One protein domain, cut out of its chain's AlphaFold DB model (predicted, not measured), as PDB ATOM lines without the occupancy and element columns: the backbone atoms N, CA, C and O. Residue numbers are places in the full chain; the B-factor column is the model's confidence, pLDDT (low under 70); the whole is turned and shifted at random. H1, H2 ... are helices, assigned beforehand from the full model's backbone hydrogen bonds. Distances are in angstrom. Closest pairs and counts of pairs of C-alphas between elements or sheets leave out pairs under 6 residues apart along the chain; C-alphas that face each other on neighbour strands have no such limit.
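What this domain is: This is residues 15 to 85 of the 230 residues of an uncharacterized protein of Oidium neolycopersici (UniProt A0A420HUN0). The longest helix, H5, runs along one side of a small helical body, and H2 meets it near their first ends. H1 lies to one side of this pair; H3 and H4, making a corner, lie to the other. The printed part has 71 residues with five named helices, H1 to H5 in order, and no named strand: all helix. It is compact, radius of gyration of the C-alphas 11.6 A, spanning 34 by 26 by 19 A.

Where its parts are: H5, residues 71 to 84, measures 20.0 A and ends at C-alpha 84 (-15.131, -43.399, 17.490). H1, residues 15 to 27, measures 18.5 A from C-alpha 15 (-20.774, -40.102, 25.677). H2 is residues 34 to 44, 15.4 A; H3 49 to 55, 10.0 A; H4 57 to 64, 10.4 A.

How they stand to each other: H5 touches H2 with residues 71 to 74 alone, closest C-alphas Pro 34 and Glu 71, 5.9 A, at a shallow tilt of 30 degrees, the same way. H2 and H4 only just touch, with 3 pairs of C-alphas within 8 A, closest Leu 38 and Val 63, 5.8 A. H3 and H4 touch only at the corner, and only just, with 3 such pairs, closest Asp 54 and His 60, 5.6 A. H1 is close to but not clearly touching H5, closest Ser 15 and Ile 82, 5.6 A. In H1 to H5 every O i to N i+4 pair is within hydrogen-bond range.

The domain as a whole: The farthest C-alphas, Gly 29 and Ser 55, are 33.7 A apart. The printed part has no cut and no long link. Residues 28 to 30 have pLDDT under 70.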
ATOM      1  N   SER A  15     -20.582 -41.159  24.670       87.56
ATOM      2  CA  SER A  15     -20.774 -40.102  25.677       87.56
ATOM      3  C   SER A  15     -21.916 -40.390  26.656       87.56
ATOM      4  O   SER A  15     -21.828 -40.059  27.838       87.56
ATOM      5  N   ARG A  16     -22.995 -41.027  26.185       86.75
ATOM      6  CA  ARG A  16     -24.133 -41.411  27.028       86.75
ATOM      7  C   ARG A  16     -23.784 -42.611  27.897       86.75
ATOM      8  O   ARG A  16     -24.171 -42.632  29.062       86.75
ATOM      9  N   TRP A  17     -23.071 -43.580  27.336       90.75
ATOM     10  CA  TRP A  17     -22.631 -44.755  28.074       90.75
ATOM     11  C   TRP A  17     -21.604 -44.398  29.161       90.75
ATOM     12  O   TRP A  17     -21.819 -44.721  30.323       90.75
ATOM     13  N   LEU A  18     -20.582 -43.593  28.844       89.25
ATOM     14  CA  LEU A  18     -19.589 -43.100  29.810       89.25
ATOM     15  C   LEU A  18     -20.220 -42.316  30.971       89.25
ATOM     16  O   LEU A  18     -19.759 -42.399  32.112       89.25
ATOM     17  N   ALA A  19     -21.288 -41.557  30.701       86.56
ATOM     18  CA  ALA A  19     -22.033 -40.851  31.739       86.56
ATOM     19  C   ALA A  19     -22.772 -41.815  32.684       86.56
ATOM     20  O   ALA A  19     -22.808 -41.564  33.889       86.56
ATOM     21  N   ARG A  20     -23.326 -42.918  32.156       86.25
ATOM     22  CA  ARG A  20     -23.942 -43.990  32.959       86.25
ATOM     23  C   ARG A  20     -22.893 -44.713  33.795       86.25
ATOM     24  O   ARG A  20     -23.036 -44.757  35.011       86.25
ATOM     25  N   LEU A  21     -21.791 -45.129  33.169       86.94
ATOM     26  CA  LEU A  21     -20.651 -45.744  33.848       86.94
ATOM     27  C   LEU A  21     -20.159 -44.871  35.013       86.94
ATOM     28  O   LEU A  21     -20.038 -45.331  36.144       86.94
ATOM     29  N   SER A  22     -19.967 -43.572  34.767       84.62
ATOM     30  CA  SER A  22     -19.547 -42.617  35.801       84.62
ATOM     31  C   SER A  22     -20.562 -42.484  36.941       84.62
ATOM     32  O   SER A  22     -20.175 -42.276  38.091       84.62
ATOM     33  N   PHE A  23     -21.859 -42.555  36.643       83.12
ATOM     34  CA  PHE A  23     -22.919 -42.499  37.647       83.12
ATOM     35  C   PHE A  23     -22.945 -43.764  38.515       83.12
ATOM     36  O   PHE A  23     -23.017 -43.658  39.740       83.12
ATOM     37  N   ASP A  24     -22.819 -44.940  37.903       81.00
ATOM     38  CA  ASP A  24     -22.826 -46.223  38.609       81.00
ATOM     39  C   ASP A  24     -21.581 -46.406  39.482       81.00
ATOM     40  O   ASP A  24     -21.694 -46.838  40.631       81.00
ATOM     41  N   LEU A  25     -20.414 -45.972  38.995       78.50
ATOM     42  CA  LEU A  25     -19.178 -45.935  39.779       78.50
ATOM     43  C   LEU A  25     -19.316 -45.023  41.011       78.50
ATOM     44  O   LEU A  25     -18.950 -45.419  42.117       78.50
ATOM     45  N   LYS A  26     -19.937 -43.842  40.867       76.94
ATOM     46  CA  LYS A  26     -20.191 -42.918  41.991       76.94
ATOM     47  C   LYS A  26     -21.196 -43.466  43.004       76.94
ATOM     48  O   LYS A  26     -21.061 -43.218  44.202       76.94
ATOM     49  N   LYS A  27     -22.206 -44.214  42.550       73.00
ATOM     50  CA  LYS A  27     -23.222 -44.831  43.418       73.00
ATOM     51  C   LYS A  27     -22.619 -45.877  44.367       73.00
ATOM     52  O   LYS A  27     -23.197 -46.138  45.420       73.00
ATOM     53  N   GLY A  28     -21.448 -46.421  44.031       64.25
ATOM     54  CA  GLY A  28     -20.651 -47.300  44.890       64.25
ATOM     55  C   GLY A  28     -19.969 -46.615  46.082       64.25
ATOM     56  O   GLY A  28     -19.365 -47.312  46.890       64.25
ATOM     57  N   GLY A  29     -20.064 -45.285  46.224       58.78
ATOM     58  CA  GLY A  29     -19.563 -44.546  47.393       58.78
ATOM     59  C   GLY A  29     -18.078 -44.166  47.355       58.78
ATOM     60  O   GLY A  29     -17.577 -43.635  48.342       58.78
ATOM     61  N   TYR A  30     -17.388 -44.382  46.231       62.19
ATOM     62  CA  TYR A  30     -15.973 -44.044  46.050       62.19
ATOM     63  C   TYR A  30     -15.743 -43.288  44.734       62.19
ATOM     64  O   TYR A  30     -16.498 -43.438  43.772       62.19
ATOM     65  N   ILE A  31     -14.699 -42.454  44.696       70.88
ATOM     66  CA  ILE A  31     -14.165 -41.894  43.448       70.88
ATOM     67  C   ILE A  31     -13.410 -43.032  42.762       70.88
ATOM     68  O   ILE A  31     -12.480 -43.574  43.354       70.88
ATOM     69  N   ALA A  32     -13.835 -43.418  41.561       77.88
ATOM     70  CA  ALA A  32     -13.170 -44.484  40.822       77.88
ATOM     71  C   ALA A  32     -11.747 -44.059  40.436       77.88
ATOM     72  O   ALA A  32     -11.565 -42.962  39.899       77.88
ATOM     73  N   SER A  33     -10.761 -44.914  40.712       86.81
ATOM     74  CA  SER A  33      -9.383 -44.700  40.260       86.81
ATOM     75  C   SER A  33      -9.282 -44.836  38.733       86.81
ATOM     76  O   SER A  33     -10.149 -45.468  38.120       86.81
ATOM     77  N   PRO A  34      -8.233 -44.281  38.098       86.81
ATOM     78  CA  PRO A  34      -7.973 -44.498  36.677       86.81
ATOM     79  C   PRO A  34      -7.983 -45.978  36.284       86.81
ATOM     80  O   PRO A  34      -8.696 -46.357  35.357       86.81
ATOM     81  N   GLU A  35      -7.311 -46.817  37.074       89.06
ATOM     82  CA  GLU A  35      -7.299 -48.276  36.939       89.06
ATOM     83  C   GLU A  35      -8.715 -48.870  36.871       89.06
ATOM     84  O   GLU A  35      -9.042 -49.597  35.938       89.06
ATOM     85  N   GLN A  36      -9.588 -48.508  37.820       86.62
ATOM     86  CA  GLN A  36     -10.960 -49.023  37.888       86.62
ATOM     87  C   GLN A  36     -11.815 -48.585  36.700       86.62
ATOM     88  O   GLN A  36     -12.735 -49.297  36.303       86.62
ATOM     89  N   ILE A  37     -11.556 -47.394  36.154       88.19
ATOM     90  CA  ILE A  37     -12.268 -46.897  34.977       88.19
ATOM     91  C   ILE A  37     -11.818 -47.670  33.737       88.19
ATOM     92  O   ILE A  37     -12.672 -48.065  32.950       88.19
ATOM     93  N   LEU A  38     -10.514 -47.897  33.574       89.62
ATOM     94  CA  LEU A  38      -9.957 -48.637  32.440       89.62
ATOM     95  C   LEU A  38     -10.373 -50.110  32.465       89.62
ATOM     96  O   LEU A  38     -10.856 -50.611  31.455       89.62
ATOM     97  N   GLU A  39     -10.301 -50.757  33.631       89.44
ATOM     98  CA  GLU A  39     -10.783 -52.129  33.830       89.44
ATOM     99  C   GLU A  39     -12.282 -52.242  33.514       89.44
ATOM    100  O   GLU A  39     -12.727 -53.167  32.836       89.44
ATOM    101  N   ALA A  40     -13.087 -51.274  33.969       88.00
ATOM    102  CA  ALA A  40     -14.507 -51.264  33.655       88.00
ATOM    103  C   ALA A  40     -14.760 -51.057  32.157       88.00
ATOM    104  O   ALA A  40     -15.672 -51.675  31.622       88.00
ATOM    105  N   VAL A  41     -13.980 -50.212  31.478       88.12
ATOM    106  CA  VAL A  41     -14.082 -50.068  30.023       88.12
ATOM    107  C   VAL A  41     -13.790 -51.407  29.360       88.12
ATOM    108  O   VAL A  41     -14.688 -51.923  28.713       88.12
ATOM    109  N   GLU A  42     -12.623 -52.008  29.596       89.44
ATOM    110  CA  GLU A  42     -12.197 -53.278  28.988       89.44
ATOM    111  C   GLU A  42     -13.245 -54.396  29.135       89.44
ATOM    112  O   GLU A  42     -13.638 -55.017  28.150       89.44
ATOM    113  N   ILE A  43     -13.760 -54.612  30.351       88.94
ATOM    114  CA  ILE A  43     -14.685 -55.718  30.649       88.94
ATOM    115  C   ILE A  43     -16.089 -55.483  30.076       88.94
ATOM    116  O   ILE A  43     -16.832 -56.437  29.835       88.94
ATOM    117  N   LEU A  44     -16.500 -54.224  29.912       89.25
ATOM    118  CA  LEU A  44     -17.866 -53.883  29.517       89.25
ATOM    119  C   LEU A  44     -18.025 -53.632  28.015       89.25
ATOM    120  O   LEU A  44     -19.154 -53.396  27.582       89.25
ATOM    121  N   LEU A  45     -16.948 -53.667  27.226       88.81
ATOM    122  CA  LEU A  45     -17.050 -53.624  25.769       88.81
ATOM    123  C   LEU A  45     -17.563 -54.965  25.223       88.81
ATOM    124  O   LEU A  45     -17.103 -56.036  25.607       88.81
ATOM    125  N   GLU A  46     -18.489 -54.899  24.273       85.50
ATOM    126  CA  GLU A  46     -19.008 -56.042  23.524       85.50
ATOM    127  C   GLU A  46     -19.123 -55.714  22.024       85.50
ATOM    128  O   GLU A  46     -19.026 -54.560  21.594       85.50
ATOM    129  N   GLY A  47     -19.335 -56.743  21.200       82.38
ATOM    130  CA  GLY A  47     -19.467 -56.589  19.751       82.38
ATOM    131  C   GLY A  47     -18.160 -56.136  19.098       82.38
ATOM    132  O   GLY A  47     -17.117 -56.738  19.330       82.38
ATOM    133  N   ASP A  48     -18.224 -55.075  18.291       76.25
ATOM    134  CA  ASP A  48     -17.066 -54.533  17.561       76.25
ATOM    135  C   ASP A  48     -16.225 -53.552  18.406       76.25
ATOM    136  O   ASP A  48     -15.148 -53.124  17.988       76.25
ATOM    137  N   ALA A  49     -16.697 -53.170  19.599       82.00
ATOM    138  CA  ALA A  49     -16.021 -52.184  20.439       82.00
ATOM    139  C   ALA A  49     -14.671 -52.657  21.028       82.00
ATOM    140  O   ALA A  49     -13.738 -51.850  21.026       82.00
ATOM    141  N   PRO A  50     -14.500 -53.924  21.466       86.12
ATOM    142  CA  PRO A  50     -13.193 -54.443  21.876       86.12
ATOM    143  C   PRO A  50     -12.164 -54.377  20.744       86.12
ATOM    144  O   PRO A  50     -11.039 -53.946  20.954       86.12
ATOM    145  N   THR A  51     -12.573 -54.686  19.507       83.00
ATOM    146  CA  THR A  51     -11.673 -54.648  18.343       83.00
ATOM    147  C   THR A  51     -11.118 -53.251  18.077       83.00
ATOM    148  O   THR A  51      -9.974 -53.118  17.647       83.00
ATOM    149  N   TRP A  52     -11.890 -52.195  18.350       85.88
ATOM    150  CA  TRP A  52     -11.374 -50.828  18.289       85.88
ATOM    151  C   TRP A  52     -10.290 -50.583  19.344       85.88
ATOM    152  O   TRP A  52      -9.229 -50.054  19.005       85.88
ATOM    153  N   LEU A  53     -10.536 -50.998  20.590       84.25
ATOM    154  CA  LEU A  53      -9.579 -50.846  21.685       84.25
ATOM    155  C   LEU A  53      -8.265 -51.568  21.351       84.25
ATOM    156  O   LEU A  53      -7.200 -50.955  21.420       84.25
ATOM    157  N   ASP A  54      -8.367 -52.802  20.852       80.88
ATOM    158  CA  ASP A  54      -7.230 -53.634  20.445       80.88
ATOM    159  C   ASP A  54      -6.485 -53.080  19.220       80.88
ATOM    160  O   ASP A  54      -5.280 -53.274  19.060       80.88
ATOM    161  N   SER A  55      -7.187 -52.369  18.331       79.50
ATOM    162  CA  SER A  55      -6.583 -51.782  17.128       79.50
ATOM    163  C   SER A  55      -5.703 -50.564  17.424       79.50
ATOM    164  O   SER A  55      -4.820 -50.226  16.628       79.50
ATOM    165  N   SER A  56      -5.918 -49.901  18.564       80.12
ATOM    166  CA  SER A  56      -5.125 -48.754  18.990       80.12
ATOM    167  C   SER A  56      -4.049 -49.195  19.968       80.12
ATOM    168  O   SER A  56      -4.294 -49.336  21.162       80.12
ATOM    169  N   ARG A  57      -2.814 -49.314  19.469       76.69
ATOM    170  CA  ARG A  57      -1.646 -49.655  20.293       76.69
ATOM    171  C   ARG A  57      -1.533 -48.790  21.556       76.69
ATOM    172  O   ARG A  57      -1.215 -49.307  22.614       76.69
ATOM    173  N   VAL A  58      -1.834 -47.494  21.445       76.56
ATOM    174  CA  VAL A  58      -1.763 -46.545  22.566       76.56
ATOM    175  C   VAL A  58      -2.799 -46.869  23.646       76.56
ATOM    176  O   VAL A  58      -2.477 -46.824  24.825       76.56
ATOM    177  N   PHE A  59      -4.037 -47.205  23.272       82.94
ATOM    178  CA  PHE A  59      -5.082 -47.501  24.261       82.94
ATOM    179  C   PHE A  59      -4.973 -48.916  24.818       82.94
ATOM    180  O   PHE A  59      -5.251 -49.109  25.995       82.94
ATOM    181  N   HIS A  60      -4.505 -49.865  24.009       82.56
ATOM    182  CA  HIS A  60      -4.145 -51.197  24.473       82.56
ATOM    183  C   HIS A  60      -3.034 -51.131  25.535       82.56
ATOM    184  O   HIS A  60      -3.202 -51.682  26.615       82.56
ATOM    185  N   GLU A  61      -1.945 -50.387  25.287       82.50
ATOM    186  CA  GLU A  61      -0.859 -50.192  26.266       82.50
ATOM    187  C   GLU A  61      -1.371 -49.521  27.558       82.50
ATOM    188  O   GLU A  61      -1.063 -49.980  28.653       82.50
ATOM    189  N   VAL A  62      -2.234 -48.501  27.456       86.44
ATOM    190  CA  VAL A  62      -2.837 -47.832  28.629       86.44
ATOM    191  C   VAL A  62      -3.724 -48.769  29.461       86.44
ATOM    192  O   VAL A  62      -3.767 -48.646  30.684       86.44
ATOM    193  N   VAL A  63      -4.456 -49.688  28.827       87.50
ATOM    194  CA  VAL A  63      -5.336 -50.649  29.518       87.50
ATOM    195  C   VAL A  63      -4.536 -51.804  30.135       87.50
ATOM    196  O   VAL A  63      -4.826 -52.221  31.262       87.50
ATOM    197  N   ASP A  64      -3.486 -52.262  29.453       87.00
ATOM    198  CA  ASP A  64      -2.544 -53.257  29.976       87.00
ATOM    199  C   ASP A  64      -1.775 -52.720  31.191       87.00
ATOM    200  O   ASP A  64      -1.666 -53.391  32.221       87.00
ATOM    201  N   GLU A  65      -1.289 -51.480  31.103       89.56
ATOM    202  CA  GLU A  65      -0.524 -50.787  32.147       89.56
ATOM    203  C   GLU A  65      -1.422 -49.946  33.073       89.56
ATOM    204  O   GLU A  65      -0.960 -49.023  33.742       89.56
ATOM    205  N   ARG A  66      -2.718 -50.282  33.174       87.94
ATOM    206  CA  ARG A  66      -3.735 -49.516  33.928       87.94
ATOM    207  C   ARG A  66      -3.377 -49.198  35.384       87.94
ATOM    208  O   ARG A  66      -3.924 -48.257  35.955       87.94
ATOM    209  N   ASN A  67      -2.468 -49.965  35.981       88.44
ATOM    210  CA  ASN A  67      -1.963 -49.777  37.343       88.44
ATOM    211  C   ASN A  67      -1.139 -48.479  37.477       88.44
ATOM    212  O   ASN A  67      -1.046 -47.914  38.565       88.44
ATOM    213  N   GLU A  68      -0.530 -48.026  36.378       88.94
ATOM    214  CA  GLU A  68       0.287 -46.808  36.277       88.94
ATOM    215  C   GLU A  68      -0.458 -45.660  35.573       88.94
ATOM    216  O   GLU A  68       0.068 -44.551  35.456       88.94
ATOM    217  N   ALA A  69      -1.698 -45.897  35.133       88.06
ATOM    218  CA  ALA A  69      -2.472 -44.934  34.366       88.06
ATOM    219  C   ALA A  69      -2.842 -43.682  35.172       88.06
ATOM    220  O   ALA A  69      -3.254 -43.728  36.338       88.06
ATOM    221  N   THR A  70      -2.761 -42.538  34.502       88.94
ATOM    222  CA  THR A  70      -3.094 -41.228  35.055       88.94
ATOM    223  C   THR A  70      -4.516 -40.800  34.691       88.94
ATOM    224  O   THR A  70      -5.175 -41.367  33.817       88.94
ATOM    225  N   GLU A  71      -5.013 -39.740  35.334       85.31
ATOM    226  CA  GLU A  71      -6.297 -39.129  34.955       85.31
ATOM    227  C   GLU A  71      -6.301 -38.631  33.501       85.31
ATOM    228  O   GLU A  71      -7.336 -38.686  32.836       85.31
ATOM    229  N   ASN A  72      -5.142 -38.198  32.994       85.81
ATOM    230  CA  ASN A  72      -4.982 -37.727  31.623       85.81
ATOM    231  C   ASN A  72      -5.150 -38.866  30.604       85.81
ATOM    232  O   ASN A  72      -5.746 -38.661  29.551       85.81
ATOM    233  N   ASP A  73      -4.690 -40.076  30.928       82.69
ATOM    234  CA  ASP A  73      -4.840 -41.245  30.050       82.69
ATOM    235  C   ASP A  73      -6.311 -41.660  29.942       82.69
ATOM    236  O   ASP A  73      -6.821 -41.961  28.861       82.69
ATOM    237  N   VAL A  74      -7.039 -41.563  31.057       86.56
ATOM    238  CA  VAL A  74      -8.490 -41.778  31.093       86.56
ATOM    239  C   VAL A  74      -9.237 -40.708  30.299       86.56
ATOM    240  O   VAL A  74     -10.217 -41.023  29.622       86.56
ATOM    241  N   GLU A  75      -8.828 -39.442  30.387       87.00
ATOM    242  CA  GLU A  75      -9.432 -38.357  29.607       87.00
ATOM    243  C   GLU A  75      -9.193 -38.559  28.106       87.00
ATOM    244  O   GLU A  75     -10.150 -38.535  27.331       87.00
ATOM    245  N   MET A  76      -7.962 -38.889  27.713       84.06
ATOM    246  CA  MET A  76      -7.592 -39.181  26.328       84.06
ATOM    247  C   MET A  76      -8.396 -40.352  25.753       84.06
ATOM    248  O   MET A  76      -8.943 -40.252  24.652       84.06
ATOM    249  N   LEU A  77      -8.530 -41.444  26.514       88.06
ATOM    250  CA  LEU A  77      -9.337 -42.591  26.107       88.06
ATOM    251  C   LEU A  77     -10.812 -42.207  25.955       88.06
ATOM    252  O   LEU A  77     -11.441 -42.582  24.970       88.06
ATOM    253  N   LYS A  78     -11.377 -41.423  26.884       87.69
ATOM    254  CA  LYS A  78     -12.774 -40.961  26.789       87.69
ATOM    255  C   LYS A  78     -13.008 -40.104  25.553       87.69
ATOM    256  O   LYS A  78     -14.029 -40.280  24.887       87.69
ATOM    257  N   GLU A  79     -12.100 -39.182  25.248       84.19
ATOM    258  CA  GLU A  79     -12.199 -38.335  24.058       84.19
ATOM    259  C   GLU A  79     -12.165 -39.168  22.776       84.19
ATOM    260  O   GLU A  79     -13.042 -39.018  21.920       84.19
ATOM    261  N   ALA A  80     -11.212 -40.096  22.672       83.19
ATOM    262  CA  ALA A  80     -11.092 -40.985  21.523       83.19
ATOM    263  C   ALA A  80     -12.301 -41.920  21.382       83.19
ATOM    264  O   ALA A  80     -12.832 -42.090  20.288       83.19
ATOM    265  N   PHE A  81     -12.806 -42.449  22.495       84.31
ATOM    266  CA  PHE A  81     -13.979 -43.314  22.512       84.31
ATOM    267  C   PHE A  81     -15.253 -42.576  22.073       84.31
ATOM    268  O   PHE A  81     -16.077 -43.113  21.333       84.31
ATOM    269  N   ILE A  82     -15.411 -41.308  22.470       84.44
ATOM    270  CA  ILE A  82     -16.511 -40.450  21.997       84.44
ATOM    271  C   ILE A  82     -16.374 -40.137  20.504       84.44
ATOM    272  O   ILE A  82     -17.395 -40.029  19.817       84.44
ATOM    273  N   ALA A  83     -15.147 -39.964  20.009       79.19
ATOM    274  CA  ALA A  83     -14.882 -39.713  18.599       79.19
ATOM    275  C   ALA A  83     -15.194 -40.936  17.723       79.19
ATOM    276  O   ALA A  83     -15.782 -40.765  16.655       79.19
ATOM    277  N   GLU A  84     -14.864 -42.141  18.196       83.38
ATOM    278  CA  GLU A  84     -15.131 -43.399  17.490       83.38
ATOM    279  C   GLU A  84     -16.622 -43.754  17.476       83.38
ATOM    280  O   GLU A  84     -17.181 -44.120  16.441       83.38
ATOM    281  N   PHE A  85     -17.301 -43.578  18.614       82.38
ATOM    282  CA  PHE A  85     -18.720 -43.896  18.768       82.38
ATOM    283  C   PHE A  85     -19.551 -42.627  19.016       82.38
ATOM    284  O   PHE A  85     -20.137 -42.441  20.100       82.38
TER     285      PHE A  85